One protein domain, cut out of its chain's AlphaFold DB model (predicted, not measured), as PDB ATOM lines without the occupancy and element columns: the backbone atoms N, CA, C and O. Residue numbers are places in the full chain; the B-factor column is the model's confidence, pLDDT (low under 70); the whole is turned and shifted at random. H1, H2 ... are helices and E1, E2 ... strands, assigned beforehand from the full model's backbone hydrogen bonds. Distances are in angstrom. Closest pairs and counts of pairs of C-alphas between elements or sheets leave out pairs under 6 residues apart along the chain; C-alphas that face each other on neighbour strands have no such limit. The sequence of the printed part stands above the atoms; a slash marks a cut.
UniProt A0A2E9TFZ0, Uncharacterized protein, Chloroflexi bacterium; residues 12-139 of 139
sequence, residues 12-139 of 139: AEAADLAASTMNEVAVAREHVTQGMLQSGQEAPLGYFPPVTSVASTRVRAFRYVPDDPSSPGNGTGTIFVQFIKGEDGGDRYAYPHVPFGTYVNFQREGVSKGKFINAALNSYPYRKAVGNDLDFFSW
ATOM      1  N   ALA A  12      72.600 121.149  80.976       49.00
ATOM      2  CA  ALA A  12      71.346 120.783  80.317       49.00
ATOM      3  C   ALA A  12      71.505 119.501  79.483       49.00
ATOM      4  O   ALA A  12      70.670 118.605  79.566       49.00
ATOM      5  N   GLU A  13      72.628 119.364  78.772       47.25
ATOM      6  CA  GLU A  13      72.930 118.178  77.959       47.25
ATOM      7  C   GLU A  13      73.166 116.926  78.826       47.25
ATOM      8  O   GLU A  13      72.695 115.837  78.504       47.25
ATOM      9  N   ALA A  14      73.803 117.080  79.995       49.69
ATOM     10  CA  ALA A  14      73.978 115.983  80.950       49.69
ATOM     11  C   ALA A  14      72.648 115.482  81.546       49.69
ATOM     12  O   ALA A  14      72.504 114.288  81.816       49.69
ATOM     13  N   ALA A  15      71.673 116.375  81.754       48.84
ATOM     14  CA  ALA A  15      70.353 116.006  82.258       48.84
ATOM     15  C   ALA A  15      69.526 115.262  81.197       48.84
ATOM     16  O   ALA A  15      68.851 114.290  81.531       48.84
ATOM     17  N   ASP A  16      69.627 115.670  79.931       43.62
ATOM     18  CA  ASP A  16      68.937 115.024  78.809       43.62
ATOM     19  C   ASP A  16      69.510 113.626  78.502       43.62
ATOM     20  O   ASP A  16      68.764 112.659  78.332       43.62
ATOM     21  N   LEU A  17      70.839 113.471  78.573       48.66
ATOM     22  CA  LEU A  17      71.521 112.172  78.480       48.66
ATOM     23  C   LEU A  17      71.155 111.239  79.642       48.66
ATOM     24  O   LEU A  17      70.923 110.045  79.432       48.66
ATOM     25  N   ALA A  18      71.076 111.765  80.868       48.75
ATOM     26  CA  ALA A  18      70.660 110.989  82.033       48.75
ATOM     27  C   ALA A  18      69.188 110.562  81.930       48.75
ATOM     28  O   ALA A  18      68.879 109.401  82.187       48.75
ATOM     29  N   ALA A  19      68.293 111.456  81.499       45.84
ATOM     30  CA  ALA A  19      66.880 111.152  81.291       45.84
ATOM     31  C   ALA A  19      66.670 110.130  80.159       45.84
ATOM     32  O   ALA A  19      65.903 109.182  80.325       45.84
ATOM     33  N   SER A  20      67.412 110.260  79.057       46.78
ATOM     34  CA  SER A  20      67.408 109.298  77.948       46.78
ATOM     35  C   SER A  20      67.896 107.919  78.396       46.78
ATOM     36  O   SER A  20      67.244 106.915  78.117       46.78
ATOM     37  N   THR A  21      68.967 107.869  79.196       51.81
ATOM     38  CA  THR A  21      69.482 106.617  79.775       51.81
ATOM     39  C   THR A  21      68.474 105.993  80.741       51.81
ATOM     40  O   THR A  21      68.271 104.781  80.730       51.81
ATOM     41  N   MET A  22      67.812 106.796  81.580       52.31
ATOM     42  CA  MET A  22      66.791 106.304  82.512       52.31
ATOM     43  C   MET A  22      65.572 105.743  81.779       52.31
ATOM     44  O   MET A  22      65.042 104.714  82.196       52.31
ATOM     45  N   ASN A  23      65.160 106.374  80.677       54.78
ATOM     46  CA  ASN A  23      64.056 105.895  79.855       54.78
ATOM     47  C   ASN A  23      64.433 104.612  79.093       54.78
ATOM     48  O   ASN A  23      63.661 103.662  79.083       54.78
ATOM     49  N   GLU A  24      65.647 104.524  78.539       54.06
ATOM     50  CA  GLU A  24      66.156 103.289  77.921       54.06
ATOM     51  C   GLU A  24      66.254 102.137  78.934       54.06
ATOM     52  O   GLU A  24      65.896 101.004  78.617       54.06
ATOM     53  N   VAL A  25      66.690 102.410  80.168       55.88
ATOM     54  CA  VAL A  25      66.725 101.405  81.241       55.88
ATOM     55  C   VAL A  25      65.311 100.994  81.647       55.88
ATOM     56  O   VAL A  25      65.076  99.807  81.845       55.88
ATOM     57  N   ALA A  26      64.360 101.927  81.745       56.62
ATOM     58  CA  ALA A  26      62.960 101.621  82.037       56.62
ATOM     59  C   ALA A  26      62.328 100.734  80.950       56.62
ATOM     60  O   ALA A  26      61.781  99.682  81.268       56.62
ATOM     61  N   VAL A  27      62.513 101.079  79.676       57.75
ATOM     62  CA  VAL A  27      62.011 100.291  78.538       57.75
ATOM     63  C   VAL A  27      62.696  98.923  78.458       57.75
ATOM     64  O   VAL A  27      62.047  97.911  78.199       57.75
ATOM     65  N   ALA A  28      64.000  98.845  78.736       55.59
ATOM     66  CA  ALA A  28      64.708  97.571  78.796       55.59
ATOM     67  C   ALA A  28      64.214  96.681  79.945       55.59
ATOM     68  O   ALA A  28      64.120  95.468  79.766       55.59
ATOM     69  N   ARG A  29      63.851  97.263  81.101       55.62
ATOM     70  CA  ARG A  29      63.179  96.521  82.184       55.62
ATOM     71  C   ARG A  29      61.880  95.912  81.669       55.62
ATOM     72  O   ARG A  29      61.682  94.717  81.838       55.62
ATOM     73  N   GLU A  30      61.046  96.696  80.988       52.50
ATOM     74  CA  GLU A  30      59.760  96.228  80.457       52.50
ATOM     75  C   GLU A  30      59.921  95.136  79.395       52.50
ATOM     76  O   GLU A  30      59.228  94.124  79.458       52.50
ATOM     77  N   HIS A  31      60.872  95.273  78.467       52.50
ATOM     78  CA  HIS A  31      61.147  94.256  77.445       52.50
ATOM     79  C   HIS A  31      61.684  92.948  78.039       52.50
ATOM     80  O   HIS A  31      61.294  91.864  77.600       52.50
ATOM     81  N   VAL A  32      62.550  93.024  79.055       55.00
ATOM     82  CA  VAL A  32      63.040  91.835  79.764       55.00
ATOM     83  C   VAL A  32      61.894  91.166  80.530       55.00
ATOM     84  O   VAL A  32      61.711  89.956  80.413       55.00
ATOM     85  N   THR A  33      61.062  91.937  81.233       52.12
ATOM     86  CA  THR A  33      59.887  91.413  81.947       52.12
ATOM     87  C   THR A  33      58.838  90.818  80.996       52.12
ATOM     88  O   THR A  33      58.289  89.756  81.285       52.12
ATOM     89  N   GLN A  34      58.585  91.430  79.836       46.50
ATOM     90  CA  GLN A  34      57.654  90.900  78.830       46.50
ATOM     91  C   GLN A  34      58.172  89.623  78.157       46.50
ATOM     92  O   GLN A  34      57.392  88.694  77.943       46.50
ATOM     93  N   GLY A  35      59.477  89.533  77.879       49.62
ATOM     94  CA  GLY A  35      60.098  88.304  77.380       49.62
ATOM     95  C   GLY A  35      59.985  87.141  78.372       49.62
ATOM     96  O   GLY A  35      59.768  86.004  77.962       49.62
ATOM     97  N   MET A  36      60.046  87.423  79.678       48.22
ATOM     98  CA  MET A  36      59.880  86.419  80.736       48.22
ATOM     99  C   MET A  36      58.438  85.892  80.836       48.22
ATOM    100  O   MET A  36      58.246  84.689  81.021       48.22
ATOM    101  N   LEU A  37      57.433  86.754  80.644       43.88
ATOM    102  CA  LEU A  37      56.008  86.392  80.706       43.88
ATOM    103  C   LEU A  37      55.543  85.495  79.541       43.88
ATOM    104  O   LEU A  37      54.610  84.715  79.714       43.88
ATOM    105  N   GLN A  38      56.197  85.549  78.373       42.50
ATOM    106  CA  GLN A  38      55.853  84.686  77.226       42.50
ATOM    107  C   GLN A  38      56.230  83.206  77.427       42.50
ATOM    108  O   GLN A  38      55.684  82.342  76.744       42.50
ATOM    109  N   SER A  39      57.112  82.892  78.380       49.78
ATOM    110  CA  SER A  39      57.598  81.525  78.644       49.78
ATOM    111  C   SER A  39      56.631  80.650  79.460       49.78
ATOM    112  O   SER A  39      56.925  79.480  79.689       49.78
ATOM    113  N   GLY A  40      55.501  81.190  79.938       43.50
ATOM    114  CA  GLY A  40      54.474  80.435  80.675       43.50
ATOM    115  C   GLY A  40      54.898  79.880  82.047       43.50
ATOM    116  O   GLY A  40      54.107  79.197  82.691       43.50
ATOM    117  N   GLN A  41      56.114  80.171  82.511       45.91
ATOM    118  CA  GLN A  41      56.594  79.865  83.856       45.91
ATOM    119  C   GLN A  41      56.717  81.176  84.633       45.91
ATOM    120  O   GLN A  41      57.406  82.092  84.184       45.91
ATOM    121  N   GLU A  42      56.056  81.273  85.789       45.69
ATOM    122  CA  GLU A  42      56.264  82.360  86.750       45.69
ATOM    123  C   GLU A  42      57.719  82.302  87.233       45.69
ATOM    124  O   GLU A  42      58.071  81.573  88.160       45.69
ATOM    125  N   ALA A  43      58.607  83.010  86.536       55.75
ATOM    126  CA  ALA A  43      59.991  83.131  86.948       55.75
ATOM    127  C   ALA A  43      60.030  83.844  88.314       55.75
ATOM    128  O   ALA A  43      59.385  84.888  88.464       55.75
ATOM    129  N   PRO A  44      60.753  83.311  89.316       58.84
ATOM    130  CA  PRO A  44      60.836  83.948  90.625       58.84
ATOM    131  C   PRO A  44      61.375  85.377  90.493       58.84
ATOM    132  O   PRO A  44      62.155  85.680  89.586       58.84
ATOM    133  N   LEU A  45      60.955  86.268  91.398       59.88
ATOM    134  CA  LEU A  45      61.377  87.670  91.392       59.88
ATOM    135  C   LEU A  45      62.910  87.775  91.297       59.88
ATOM    136  O   LEU A  45      63.639  87.107  92.029       59.88
ATOM    137  N   GLY A  46      63.389  88.581  90.347       61.97
ATOM    138  CA  GLY A  46      64.819  88.767  90.095       61.97
ATOM    139  C   GLY A  46      65.511  87.646  89.314       61.97
ATOM    140  O   GLY A  46      66.729  87.682  89.151       61.97
ATOM    141  N   TYR A  47      64.779  86.665  88.787       67.94
ATOM    142  CA  TYR A  47      65.349  85.680  87.874       67.94
ATOM    143  C   TYR A  47      65.524  86.267  86.471       67.94
ATOM    144  O   TYR A  47      64.547  86.552  85.800       67.94
ATOM    145  N   PHE A  48      66.756  86.379  85.979       77.06
ATOM    146  CA  PHE A  48      67.010  86.675  84.566       77.06
ATOM    147  C   PHE A  48      67.503  85.406  83.869       77.06
ATOM    148  O   PHE A  48      68.475  84.809  84.353       77.06
ATOM    149  N   PRO A  49      66.865  84.965  82.769       77.75
ATOM    150  CA  PRO A  49      67.304  83.777  82.053       77.75
ATOM    151  C   PRO A  49      68.683  84.004  81.411       77.75
ATOM    152  O   PRO A  49      69.038  85.138  81.065       77.75
ATOM    153  N   PRO A  50      69.487  82.941  81.245       83.81
ATOM    154  CA  PRO A  50      70.748  83.045  80.531       83.81
ATOM    155  C   PRO A  50      70.509  83.358  79.049       83.81
ATOM    156  O   PRO A  50      69.658  82.765  78.389       83.81
ATOM    157  N   VAL A  51      71.307  84.272  78.504       86.62
ATOM    158  CA  VAL A  51      71.355  84.572  77.072       86.62
ATOM    159  C   VAL A  51      72.402  83.660  76.445       86.62
ATOM    160  O   VAL A  51      73.595  83.858  76.663       86.62
ATOM    161  N   THR A  52      71.965  82.656  75.682       81.56
ATOM    162  CA  THR A  52      72.831  81.600  75.118       81.56
ATOM    163  C   THR A  52      73.050  81.708  73.605       81.56
ATOM    164  O   THR A  52      74.031  81.176  73.092       81.56
ATOM    165  N   SER A  53      72.192  82.438  72.883       75.19
ATOM    166  CA  SER A  53      72.337  82.711  71.444       75.19
ATOM    167  C   SER A  53      73.008  84.068  71.210       75.19
ATOM    168  O   SER A  53      72.410  85.024  70.719       75.19
ATOM    169  N   VAL A  54      74.256  84.197  71.660       81.62
ATOM    170  CA  VAL A  54      74.990  85.465  71.591       81.62
ATOM    171  C   VAL A  54      75.741  85.562  70.264       81.62
ATOM    172  O   VAL A  54      76.651  84.779  70.001       81.62
ATOM    173  N   ALA A  55      75.441  86.581  69.454       80.62
ATOM    174  CA  ALA A  55      76.237  86.927  68.273       80.62
ATOM    175  C   ALA A  55      77.594  87.544  68.685       80.62
ATOM    176  O   ALA A  55      77.796  88.759  68.647       80.62
ATOM    177  N   SER A  56      78.526  86.713  69.155       83.81
ATOM    178  CA  SER A  56      79.845  87.127  69.643       83.81
ATOM    179  C   SER A  56      80.910  86.082  69.331       83.81
ATOM    180  O   SER A  56      80.675  84.884  69.414       83.81
ATOM    181  N   THR A  57      82.123  86.540  69.020       85.81
ATOM    182  CA  THR A  57      83.288  85.673  68.775       85.81
ATOM    183  C   THR A  57      84.055  85.312  70.046       85.81
ATOM    184  O   THR A  57      84.998  84.526  69.996       85.81
ATOM    185  N   ARG A  58      83.691  85.900  71.195       85.69
ATOM    186  CA  ARG A  58      84.393  85.697  72.476       85.69
ATOM    187  C   ARG A  58      83.497  85.213  73.602       85.69
ATOM    188  O   ARG A  58      83.984  84.514  74.480       85.69
ATOM    189  N   VAL A  59      82.225  85.593  73.589       89.94
ATOM    190  CA  VAL A  59      81.258  85.282  74.648       89.94
ATOM    191  C   VAL A  59      80.260  84.291  74.089       89.94
ATOM    192  O   VAL A  59      79.634  84.578  73.077       89.94
ATOM    193  N   ARG A  60      80.133  83.144  74.748       88.94
ATOM    194  CA  ARG A  60      79.178  82.097  74.394       88.94
ATOM    195  C   ARG A  60      77.808  82.410  74.970       88.94
ATOM    196  O   ARG A  60      76.814  82.359  74.261       88.94
ATOM    197  N   ALA A  61      77.783  82.743  76.254       89.94
ATOM    198  CA  ALA A  61      76.560  82.992  76.988       89.94
ATOM    199  C   ALA A  61      76.821  83.906  78.182       89.94
ATOM    200  O   ALA A  61      77.958  84.035  78.645       89.94
ATOM    201  N   PHE A  62      75.770  84.542  78.685       91.81
ATOM    202  CA  PHE A  62      75.846  85.337  79.904       91.81
ATOM    203  C   PHE A  62      74.502  85.420  80.622       91.81
ATOM    204  O   PHE A  62      73.449  85.223  80.021       91.81
ATOM    205  N   ARG A  63      74.535  85.753  81.910       90.75
ATOM    206  CA  ARG A  63      73.354  85.904  82.764       90.75
ATOM    207  C   ARG A  63      73.576  87.006  83.792       90.75
ATOM    208  O   ARG A  63      74.714  87.248  84.182       90.75
ATOM    209  N   TYR A  64      72.498  87.637  84.248       90.69
ATOM    210  CA  TYR A  64      72.512  88.536  85.399       90.69
ATOM    211  C   TYR A  64      71.787  87.912  86.588       90.69
ATOM    212  O   TYR A  64      70.738  87.291  86.429       90.69
ATOM    213  N   VAL A  65      72.346  88.079  87.780       89.31
ATOM    214  CA  VAL A  65      71.704  87.706  89.040       89.31
ATOM    215  C   VAL A  65      71.747  88.934  89.941       89.31
ATOM    216  O   VAL A  65      72.845  89.365  90.285       89.31
ATOM    217  N   PRO A  66      70.604  89.538  90.294       89.56
ATOM    218  CA  PRO A  66      70.582  90.708  91.159       89.56
ATOM    219  C   PRO A  66      71.073  90.337  92.564       89.56
ATOM    220  O   PRO A  66      70.790  89.243  93.050       89.56
ATOM    221  N   ASP A  67      71.782  91.257  93.219       87.56
ATOM    222  CA  ASP A  67      72.209  91.086  94.615       87.56
ATOM    223  C   ASP A  67      70.983  91.093  95.555       87.56
ATOM    224  O   ASP A  67      70.966  90.400  96.570       87.56
ATOM    225  N   ASP A  68      69.938  91.844  95.179       83.94
ATOM    226  CA  ASP A  68      68.626  91.863  95.830       83.94
ATOM    227  C   ASP A  68      67.518  91.455  94.833       83.94
ATOM    228  O   ASP A  68      67.161  92.240  93.943       83.94
ATOM    229  N   PRO A  69      66.931  90.250  94.969       78.25
ATOM    230  CA  PRO A  69      65.881  89.772  94.071       78.25
ATOM    231  C   PRO A  69      64.571  90.563  94.183       78.25
ATOM    232  O   PRO A  69      63.745  90.491  93.272       78.25
ATOM    233  N   SER A  70      64.368  91.331  95.259       76.25
ATOM    234  CA  SER A  70      63.169  92.155  95.447       76.25
ATOM    235  C   SER A  70      63.214  93.485  94.681       76.25
ATOM    236  O   SER A  70      62.171  94.092  94.441       76.25
ATOM    237  N   SER A  71      64.401  93.909  94.225       73.25
ATOM    238  CA  SER A  71      64.609  95.162  93.483       73.25
ATOM    239  C   SER A  71      65.550  94.988  92.275       73.25
ATOM    240  O   SER A  71      66.556  95.692  92.130       73.25
ATOM    241  N   PRO A  72      65.230  94.072  91.342       66.44
ATOM    242  CA  PRO A  72      66.175  93.609  90.327       66.44
ATOM    243  C   PRO A  72      66.543  94.665  89.272       66.44
ATOM    244  O   PRO A  72      67.537  94.511  88.570       66.44
ATOM    245  N   GLY A  73      65.757  95.742  89.155       67.06
ATOM    246  CA  GLY A  73      65.993  96.822  88.195       67.06
ATOM    247  C   GLY A  73      66.770  98.019  88.748       67.06
ATOM    248  O   GLY A  73      67.362  98.753  87.961       67.06
ATOM    249  N   ASN A  74      66.767  98.245  90.067       69.62
ATOM    250  CA  ASN A  74      67.317  99.459  90.694       69.62
ATOM    251  C   ASN A  74      68.624  99.218  91.468       69.62
ATOM    252  O   ASN A  74      69.184 100.166  92.013       69.62
ATOM    253  N   GLY A  75      69.098  97.972  91.522       81.50
ATOM    254  CA  GLY A  75      70.272  97.576  92.293       81.50
ATOM    255  C   GLY A  75      71.492  97.184  91.459       81.50
ATOM    256  O   GLY A  75      71.595  97.422  90.249       81.50
ATOM    257  N   THR A  76      72.437  96.566  92.160       90.62
ATOM    258  CA  THR A  76      73.579  95.860  91.585       90.62
ATOM    259  C   THR A  76      73.322  94.358  91.556       90.62
ATOM    260  O   THR A  76      72.369  93.851  92.147       90.62
ATOM    261  N   GLY A  77      74.172  93.642  90.833       91.50
ATOM    262  CA  GLY A  77      74.102  92.198  90.722       91.50
ATOM    263  C   GLY A  77      75.382  91.624  90.158       91.50
ATOM    264  O   GLY A  77      76.327  92.342  89.832       91.50
ATOM    265  N   THR A  78      75.397  90.312  90.001       93.62
ATOM    266  CA  THR A  78      76.501  89.585  89.396       93.62
ATOM    267  C   THR A  78      76.183  89.255  87.945       93.62
ATOM    268  O   THR A  78      75.180  88.601  87.651       93.62
ATOM    269  N   ILE A  79      77.048  89.682  87.021       94.00
ATOM    270  CA  ILE A  79      77.020  89.192  85.639       94.00
ATOM    271  C   ILE A  79      77.920  87.965  85.552       94.00
ATOM    272  O   ILE A  79      79.118  88.028  85.815       94.00
ATOM    273  N   PHE A  80      77.338  86.852  85.141       93.38
ATOM    274  CA  PHE A  80      78.036  85.614  84.841       93.38
ATOM    275  C   PHE A  80      78.285  85.548  83.338       93.38
ATOM    276  O   PHE A  80      77.349  85.690  82.554       93.38
ATOM    277  N   VAL A  81      79.537  85.358  82.922       93.06
ATOM    278  CA  VAL A  81      79.938  85.313  81.508       93.06
ATOM    279  C   VAL A  81      80.663  84.009  81.225       93.06
ATOM    280  O   VAL A  81      81.645  83.679  81.888       93.06
ATOM    281  N   GLN A  82      80.201  83.287  80.211       91.69
ATOM    282  CA  GLN A  82      80.884  82.132  79.649       91.69
ATOM    283  C   GLN A  82      81.586  82.562  78.366       91.69
ATOM    284  O   GLN A  82      80.948  82.992  77.401       91.69
ATOM    285  N   PHE A  83      82.906  82.442  78.337       90.44
ATOM    286  CA  PHE A  83      83.700  82.691  77.144       90.44
ATOM    287  C   PHE A  83      83.717  81.462  76.235       90.44
ATOM    288  O   PHE A  83      83.514  80.337  76.672       90.44
ATOM    289  N   ILE A  84      83.963  81.675  74.944       87.19
ATOM    290  CA  ILE A  84      84.082  80.585  73.960       87.19
ATOM    291  C   ILE A  84      85.408  79.827  74.139       87.19
ATOM    292  O   ILE A  84      85.496  78.644  73.828       87.19
ATOM    293  N   LYS A  85      86.450  80.501  74.641       78.00
ATOM    294  CA  LYS A  85      87.796  79.935  74.782       78.00
ATOM    295  C   LYS A  85      87.937  79.168  76.108       78.00
ATOM    296  O   LYS A  85      87.669  79.745  77.158       78.00
ATOM    297  N   GLY A  86      88.378  77.907  76.040       60.75
ATOM    298  CA  GLY A  86      88.704  77.019  77.173       60.75
ATOM    299  C   GLY A  86      88.271  75.565  76.920       60.75
ATOM    300  O   GLY A  86      87.291  75.344  76.208       60.75
ATOM    301  N   GLU A  87      89.002  74.583  77.460       52.34
ATOM    302  CA  GLU A  87      88.592  73.165  77.435       52.34
ATOM    303  C   GLU A  87      87.288  72.972  78.239       52.34
ATOM    304  O   GLU A  87      87.011  73.731  79.169       52.34
ATOM    305  N   ASP A  88      86.440  72.025  77.822       57.19
ATOM    306  CA  ASP A  88      85.151  71.697  78.465       57.19
ATOM    307  C   ASP A  88      84.139  72.855  78.601       57.19
ATOM    308  O   ASP A  88      83.445  73.043  79.605       57.19
ATOM    309  N   GLY A  89      83.990  73.637  77.530       59.81
ATOM    310  CA  GLY A  89      82.912  74.623  77.422       59.81
ATOM    311  C   GLY A  89      83.288  76.033  77.870       59.81
ATOM    312  O   GLY A  89      82.389  76.841  78.100       59.81
ATOM    313  N   GLY A  90      84.584  76.340  77.918       71.56
ATOM    314  CA  GLY A  90      85.108  77.699  77.999       71.56
ATOM    315  C   GLY A  90      85.228  78.274  79.410       71.56
ATOM    316  O   GLY A  90      84.557  77.838  80.347       71.56
ATOM    317  N   ASP A  91      86.103  79.272  79.563       86.00
ATOM    318  CA  ASP A  91      86.308  79.953  80.840       86.00
ATOM    319  C   ASP A  91      85.044  80.700  81.280       86.00
ATOM    320  O   ASP A  91      84.401  81.409  80.501       86.00
ATOM    321  N   ARG A  92      84.705  80.572  82.563       90.69
ATOM    322  CA  ARG A  92      83.531  81.195  83.179       90.69
ATOM    323  C   ARG A  92      83.986  82.220  84.201       90.69
ATOM    324  O   ARG A  92      84.830  81.916  85.043       90.69
ATOM    325  N   TYR A  93      83.428  83.420  84.135       92.75
ATOM    326  CA  TYR A  93      83.761  84.520  85.033       92.75
ATOM    327  C   TYR A  93      82.508  85.114  85.661       92.75
ATOM    328  O   TYR A  93      81.452  85.176  85.034       92.75
ATOM    329  N   ALA A  94      82.662  85.563  86.900       94.06
ATOM    330  CA  ALA A  94      81.663  86.300  87.651       94.06
ATOM    331  C   ALA A  94      82.148  87.740  87.861       94.06
ATOM    332  O   ALA A  94      83.270  87.962  88.324       94.06
ATOM    333  N   TYR A  95      81.281  88.694  87.532       95.31
ATOM    334  CA  TYR A  95      81.473  90.133  87.701       95.31
ATOM    335  C   TYR A  95      80.463  90.637  88.743       95.31
ATOM    336  O   TYR A  95      79.335  90.962  88.365       95.31
ATOM    337  N   PRO A  96      80.795  90.611  90.048       93.88
ATOM    338  CA  PRO A  96      79.904  91.073  91.113       93.88
ATOM    339  C   PRO A  96      79.720  92.597  91.143       93.88
ATOM    340  O   PRO A  96      80.558  93.353  90.647       93.88
ATOM    341  N   HIS A  97      78.639  93.037  91.795       92.81
ATOM    342  CA  HIS A  97      78.296  94.444  92.045       92.81
ATOM    343  C   HIS A  97      78.187  95.318  90.787       92.81
ATOM    344  O   HIS A  97      78.469  96.519  90.803       92.81
ATOM    345  N   VAL A  98      77.746  94.725  89.682       93.38
ATOM    346  CA  VAL A  98      77.513  95.433  88.430       93.38
ATOM    347  C   VAL A  98      76.111  96.059  88.441       93.38
ATOM    348  O   VAL A  98      75.125  95.348  88.671       93.38
ATOM    349  N   PRO A  99      75.982  97.374  88.177       92.25
ATOM    350  CA  PRO A  99      74.690  98.037  88.051       92.25
ATOM    351  C   PRO A  99      73.820  97.396  86.971       92.25
ATOM    352  O   PRO A  99      74.311  97.060  85.890       92.25
ATOM    353  N   PHE A 100      72.513  97.312  87.217       87.38
ATOM    354  CA  PHE A 100      71.566  96.758  86.246       87.38
ATOM    355  C   PHE A 100      71.652  97.437  84.863       87.38
ATOM    356  O   PHE A 100      71.635  96.766  83.834       87.38
ATOM    357  N   GLY A 101      71.849  98.761  84.815       87.50
ATOM    358  CA  GLY A 101      72.029  99.491  83.552       87.50
ATOM    359  C   GLY A 101      73.247  99.027  82.737       87.50
ATOM    360  O   GLY A 101      73.198  98.989  81.508       87.50
ATOM    361  N   THR A 102      74.326  98.595  83.397       91.69
ATOM    362  CA  THR A 102      75.497  98.018  82.721       91.69
ATOM    363  C   THR A 102      75.155  96.666  82.091       91.69
ATOM    364  O   THR A 102      75.587  96.399  80.971       91.69
ATOM    365  N   TYR A 103      74.337  95.839  82.755       90.69
ATOM    366  CA  TYR A 103      73.827  94.590  82.178       90.69
ATOM    367  C   TYR A 103      72.925  94.842  80.963       90.69
ATOM    368  O   TYR A 103      73.134  94.219  79.923       90.69
ATOM    369  N   VAL A 104      71.989  95.791  81.053       88.19
ATOM    370  CA  VAL A 104      71.114  96.182  79.930       88.19
ATOM    371  C   VAL A 104      71.943  96.575  78.703       88.19
ATOM    372  O   VAL A 104      71.733  96.061  77.601       88.19
ATOM    373  N   ASN A 105      72.948  97.429  78.903       89.69
ATOM    374  CA  ASN A 105      73.852  97.850  77.834       89.69
ATOM    375  C   ASN A 105      74.699  96.694  77.289       89.69
ATOM    376  O   ASN A 105      74.959  96.628  76.087       89.69
ATOM    377  N   PHE A 106      75.114  95.764  78.149       91.12
ATOM    378  CA  PHE A 106      75.844  94.576  77.726       91.12
ATOM    379  C   PHE A 106      74.974  93.634  76.884       91.12
ATOM    380  O   PHE A 106      75.446  93.099  75.876       91.12
ATOM    381  N   GLN A 107      73.706  93.449  77.262       88.31
ATOM    382  CA  GLN A 107      72.763  92.567  76.581       88.31
ATOM    383  C   GLN A 107      72.397  93.073  75.183       88.31
ATOM    384  O   GLN A 107      72.307  92.257  74.264       88.31
ATOM    385  N   ARG A 108      72.264  94.397  75.013       86.56
ATOM    386  CA  ARG A 108      71.814  95.071  73.784       86.56
ATOM    387  C   ARG A 108      72.416  94.477  72.501       86.56
ATOM    388  O   ARG A 108      73.618  94.190  72.412       86.56
ATOM    389  N   GLU A 109      71.566  94.297  71.493       81.62
ATOM    390  CA  GLU A 109      71.985  93.853  70.163       81.62
ATOM    391  C   GLU A 109      72.926  94.873  69.503       81.62
ATOM    392  O   GLU A 109      72.911  96.063  69.815       81.62
ATOM    393  N   GLY A 110      73.816  94.400  68.628       80.56
ATOM    394  CA  GLY A 110      74.840  95.236  67.982       80.56
ATOM    395  C   GLY A 110      76.041  95.597  68.869       80.56
ATOM    396  O   GLY A 110      77.085  96.003  68.357       80.56
ATOM    397  N   VAL A 111      75.963  95.387  70.188       87.06
ATOM    398  CA  VAL A 111      77.103  95.585  71.090       87.06
ATOM    399  C   VAL A 111      78.088  94.426  70.969       87.06
ATOM    400  O   VAL A 111      77.777  93.277  71.303       87.06
ATOM    401  N   SER A 112      79.320  94.749  70.568       91.06
ATOM    402  CA  SER A 112      80.457  93.826  70.618       91.06
ATOM    403  C   SER A 112      80.753  93.435  72.065       91.06
ATOM    404  O   SER A 112      81.363  94.201  72.815       91.06
ATOM    405  N   LYS A 113      80.348  92.222  72.456       91.12
ATOM    406  CA  LYS A 113      80.468  91.730  73.839       91.12
ATOM    407  C   LYS A 113      81.914  91.755  74.329       91.12
ATOM    408  O   LYS A 113      82.182  92.196  75.437       91.12
ATOM    409  N   GLY A 114      82.863  91.366  73.476       90.19
ATOM    410  CA  GLY A 114      84.289  91.426  73.804       90.19
ATOM    411  C   GLY A 114      84.811  92.853  74.014       90.19
ATOM    412  O   GLY A 114      85.584  93.085  74.940       90.19
ATOM    413  N   LYS A 115      84.377  93.817  73.188       91.12
ATOM    414  CA  LYS A 115      84.756  95.230  73.357       91.12
ATOM    415  C   LYS A 115      84.137  95.813  74.627       91.12
ATOM    416  O   LYS A 115      84.834  96.493  75.370       91.12
ATOM    417  N   PHE A 116      82.867  95.509  74.885       93.69
ATOM    418  CA  PHE A 116      82.172  95.945  76.091       93.69
ATOM    419  C   PHE A 116      82.841  95.396  77.350       93.69
ATOM    420  O   PHE A 116      83.044  96.138  78.305       93.69
ATOM    421  N   ILE A 117      83.257  94.126  77.338       93.25
ATOM    422  CA  ILE A 117      83.964  93.540  78.478       93.25
ATOM    423  C   ILE A 117      85.244  94.315  78.786       93.25
ATOM    424  O   ILE A 117      85.451  94.744  79.916       93.25
ATOM    425  N   ASN A 118      86.063  94.565  77.765       92.06
ATOM    426  CA  ASN A 118      87.324  95.278  77.942       92.06
ATOM    427  C   ASN A 118      87.146  96.743  78.361       92.06
ATOM    428  O   ASN A 118      87.984  97.256  79.093       92.06
ATOM    429  N   ALA A 119      86.101  97.412  77.872       91.06
ATOM    430  CA  ALA A 119      85.883  98.837  78.108       91.06
ATOM    431  C   ALA A 119      85.092  99.138  79.391       91.06
ATOM    432  O   ALA A 119      85.290 100.197  79.973       91.06
ATOM    433  N   ALA A 120      84.192  98.239  79.804       92.25
ATOM    434  CA  ALA A 120      83.254  98.476  80.900       92.25
ATOM    435  C   ALA A 120      83.267  97.367  81.961       92.25
ATOM    436  O   ALA A 120      83.399  97.674  83.135       92.25
ATOM    437  N   LEU A 121      83.159  96.077  81.613       91.44
ATOM    438  CA  LEU A 121      83.075  95.037  82.663       91.44
ATOM    439  C   LEU A 121      84.384  94.850  83.433       91.44
ATOM    440  O   LEU A 121      84.354  94.626  84.637       91.44
ATOM    441  N   ASN A 122      85.531  94.981  82.770       92.62
ATOM    442  CA  ASN A 122      86.834  94.791  83.405       92.62
ATOM    443  C   ASN A 122      87.213  95.909  84.393       92.62
ATOM    444  O   ASN A 122      88.228  95.773  85.073       92.62
ATOM    445  N   SER A 123      86.438  97.000  84.488       92.75
ATOM    446  CA  SER A 123      86.615  97.991  85.557       92.75
ATOM    447  C   SER A 123      85.976  97.562  86.880       92.75
ATOM    448  O   SER A 123      86.269  98.156  87.913       92.75
ATOM    449  N   TYR A 124      85.093  96.561  86.859       93.12
ATOM    450  CA  TYR A 124      84.507  95.970  88.059       93.12
ATOM    451  C   TYR A 124      85.421  94.867  88.603       93.12
ATOM    452  O   TYR A 124      86.188  94.279  87.837       93.12
ATOM    453  N   PRO A 125      85.347  94.542  89.906       93.12
ATOM    454  CA  PRO A 125      85.969  93.325  90.410       93.12
ATOM    455  C   PRO A 125      85.427  92.119  89.636       93.12
ATOM    456  O   PRO A 125      84.228  92.022  89.385       93.12
ATOM    457  N   TYR A 126      86.305  91.193  89.261       94.12
ATOM    458  CA  TYR A 126      85.914  89.956  88.593       94.12
ATOM    459  C   TYR A 126      86.759  88.788  89.082       94.12
ATOM    460  O   TYR A 126      87.907  88.948  89.499       94.12
ATOM    461  N   ARG A 127      86.177  87.591  89.035       93.31
ATOM    462  CA  ARG A 127      86.849  86.341  89.399       93.31
ATOM    463  C   ARG A 127      86.421  85.213  88.477       93.31
ATOM    464  O   ARG A 127      85.336  85.258  87.896       93.31
ATOM    465  N   LYS A 128      87.256  84.181  88.365       91.25
ATOM    466  CA  LYS A 128      86.847  82.928  87.726       91.25
ATOM    467  C   LYS A 128      85.716  82.306  88.554       91.25
ATOM    468  O   LYS A 128      85.800  82.286  89.781       91.25
ATOM    469  N   ALA A 129      84.659  81.854  87.888       88.75
ATOM    470  CA  ALA A 129      83.523  81.211  88.537       88.75
ATOM    471  C   ALA A 129      83.952  79.848  89.102       88.75
ATOM    472  O   ALA A 129      84.589  79.058  88.400       88.75
ATOM    473  N   VAL A 130      83.617  79.584  90.365       84.50
ATOM    474  CA  VAL A 130      83.976  78.354  91.091       84.50
ATOM    475  C   VAL A 130      82.827  77.882  91.983       84.50
ATOM    476  O   VAL A 130      82.011  78.688  92.423       84.50
ATOM    477  N   GLY A 131      82.781  76.582  92.291       83.75
ATOM    478  CA  GLY A 131      81.791  76.011  93.213       83.75
ATOM    479  C   GLY A 131      80.355  76.357  92.808       83.75
ATOM    480  O   GLY A 131      79.993  76.170  91.650       83.75
ATOM    481  N   ASN A 132      79.586  76.926  93.740       80.38
ATOM    482  CA  ASN A 132      78.185  77.322  93.543       80.38
ATOM    483  C   ASN A 132      77.984  78.352  92.415       80.38
ATOM    484  O   ASN A 132      76.888  78.470  91.877       80.38
ATOM    485  N   ASP A 133      79.028  79.095  92.015       80.25
ATOM    486  CA  ASP A 133      78.931  79.994  90.859       80.25
ATOM    487  C   ASP A 133      78.622  79.196  89.574       80.25
ATOM    488  O   ASP A 133      77.992  79.716  88.657       80.25
ATOM    489  N   LEU A 134      79.054  77.930  89.500       81.50
ATOM    490  CA  LEU A 134      78.856  77.058  88.340       81.50
ATOM    491  C   LEU A 134      77.399  76.631  88.162       81.50
ATOM    492  O   LEU A 134      76.996  76.394  87.023       81.50
ATOM    493  N   ASP A 135      76.604  76.604  89.234       80.94
ATOM    494  CA  ASP A 135      75.170  76.309  89.158       80.94
ATOM    495  C   ASP A 135      74.436  77.366  88.324       80.94
ATOM    496  O   ASP A 135      73.500  77.058  87.589       80.94
ATOM    497  N   PHE A 136      74.921  78.612  88.334       75.56
ATOM    498  CA  PHE A 136      74.380  79.684  87.495       75.56
ATOM    499  C   PHE A 136      74.714  79.526  86.005       75.56
ATOM    500  O   PHE A 136      74.134  80.249  85.192       75.56
ATOM    501  N   PHE A 137      75.604  78.585  85.661       75.88
ATOM    502  CA  PHE A 137      75.954  78.181  84.297       75.88
ATOM    503  C   PHE A 137      75.335  76.846  83.867       75.88
ATOM    504  O   PHE A 137      75.599  76.391  82.754       75.88
ATOM    505  N   SER A 138      74.556  76.208  84.741       71.75
ATOM    506  CA  SER A 138      73.843  74.975  84.427       71.75
ATOM    507  C   SER A 138      72.543  75.338  83.708       71.75
ATOM    508  O   SER A 138      71.566  75.744  84.341       71.75
ATOM    509  N   TRP A 139      72.568  75.290  82.377       66.69
ATOM    510  CA  TRP A 139      71.429  75.560  81.495       66.69
ATOM    511  C   TRP A 139      71.428  74.629  80.285       66.69
ATOM    512  O   TRP A 139      72.521  74.165  79.882       66.69
TER     513      TRP A 139
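Overview. This is residues 12 to 139 of the 139 residues of an uncharacterized protein of Chloroflexi bacterium (UniProt A0A2E9TFZ0). A small, strongly twisted sheet of three strands, E1, E2 and E3, has a short helix over each face, H2 along the strands on one side and H4 across them on the other. A long helix, H1, runs past this body, and its residues 12 to 20 stick out as an arm; a short helix, H3, only grazes the sheet. The printed part has 128 residues, with four named helices and three named strands in the order H1, E1, E2, E3, H2, H3, H4, a mixed class; the sheet's order is E1, E2, E3, antiparallel throughout. The whole is compact, with a radius of gyration of the C-alphas of 14.8 A and spans of 50 by 35 by 25 A.

Along the chain. Find C-alpha 12 at (71.346, 120.783, 80.317); from there helix H1 runs through residues 12 to 37, 37.7 A long. Look next for strand E1 at residues 59 to 66, 20.4 A, which begins at C-alpha 59, (81.258, 85.282, 74.648). E2 follows at residues 76 to 83, 22.0 A, and E3 at residues 92 to 99, 19.6 A, with a bend of 61 degrees at residue 96. Then come helices H2, residues 100 to 107, 10.6 A; H3, residues 113 to 119, 9.9 A; and H4, residues 131 to 137, 10.9 A, which ends at C-alpha 137, (75.954, 78.181, 84.297).

Arrangement. Start at the sheet, a meander, each strand the antiparallel neighbour of the one before. In the hairpin E1 and E2, N 63 and O 80 are within hydrogen-bond range at 2.9 A; in the hairpin E2 and E3, N 95 and O 79 are at 2.8 A. H2 is on the sheet at a height of 8.8 A, over E2, and runs along the strands, at 8 degrees to E2 on the local plane; their closest C-alphas, of Thr 76 and Phe 100, are 5.8 A apart. On the opposite face H4, at a height of 8.7 A, lies only just over E2 and E3, with 3 of its C-alphas falling on each, and runs across the strands, at 75 degrees to E2 on the local plane; the closest C-alphas of E2 and H4, of Phe 80 and Phe 136, are 7.5 A apart. H3 only grazes the sheet with residues 113 to 117. H1 is not on the sheet; its residues 25 to 28 only just touch H2, with 3 pairs of C-alphas within 8 A, the closest those of Val 25 and Gly 101 at 6.1 A. H1 and H4 are apart. In H1, H2 and H3 every O i to N i+4 pair is within hydrogen-bond range; in H4 0 of 3 are, beside 4 of 4 O i to N i+3 pairs.

Size, cuts and confidence. The two C-alphas farthest apart, of Ala 12 and Asp 88, are 51.0 A apart. The printed part has no cut and ends at Trp 139, the chain's last residue. The links H1 to E1, 21 residues, and H3 to H4, 11 residues, are long. Look for low confidence, pLDDT under 70, at residues 12 to 47, 72 to 74, 86 to 89 and 139.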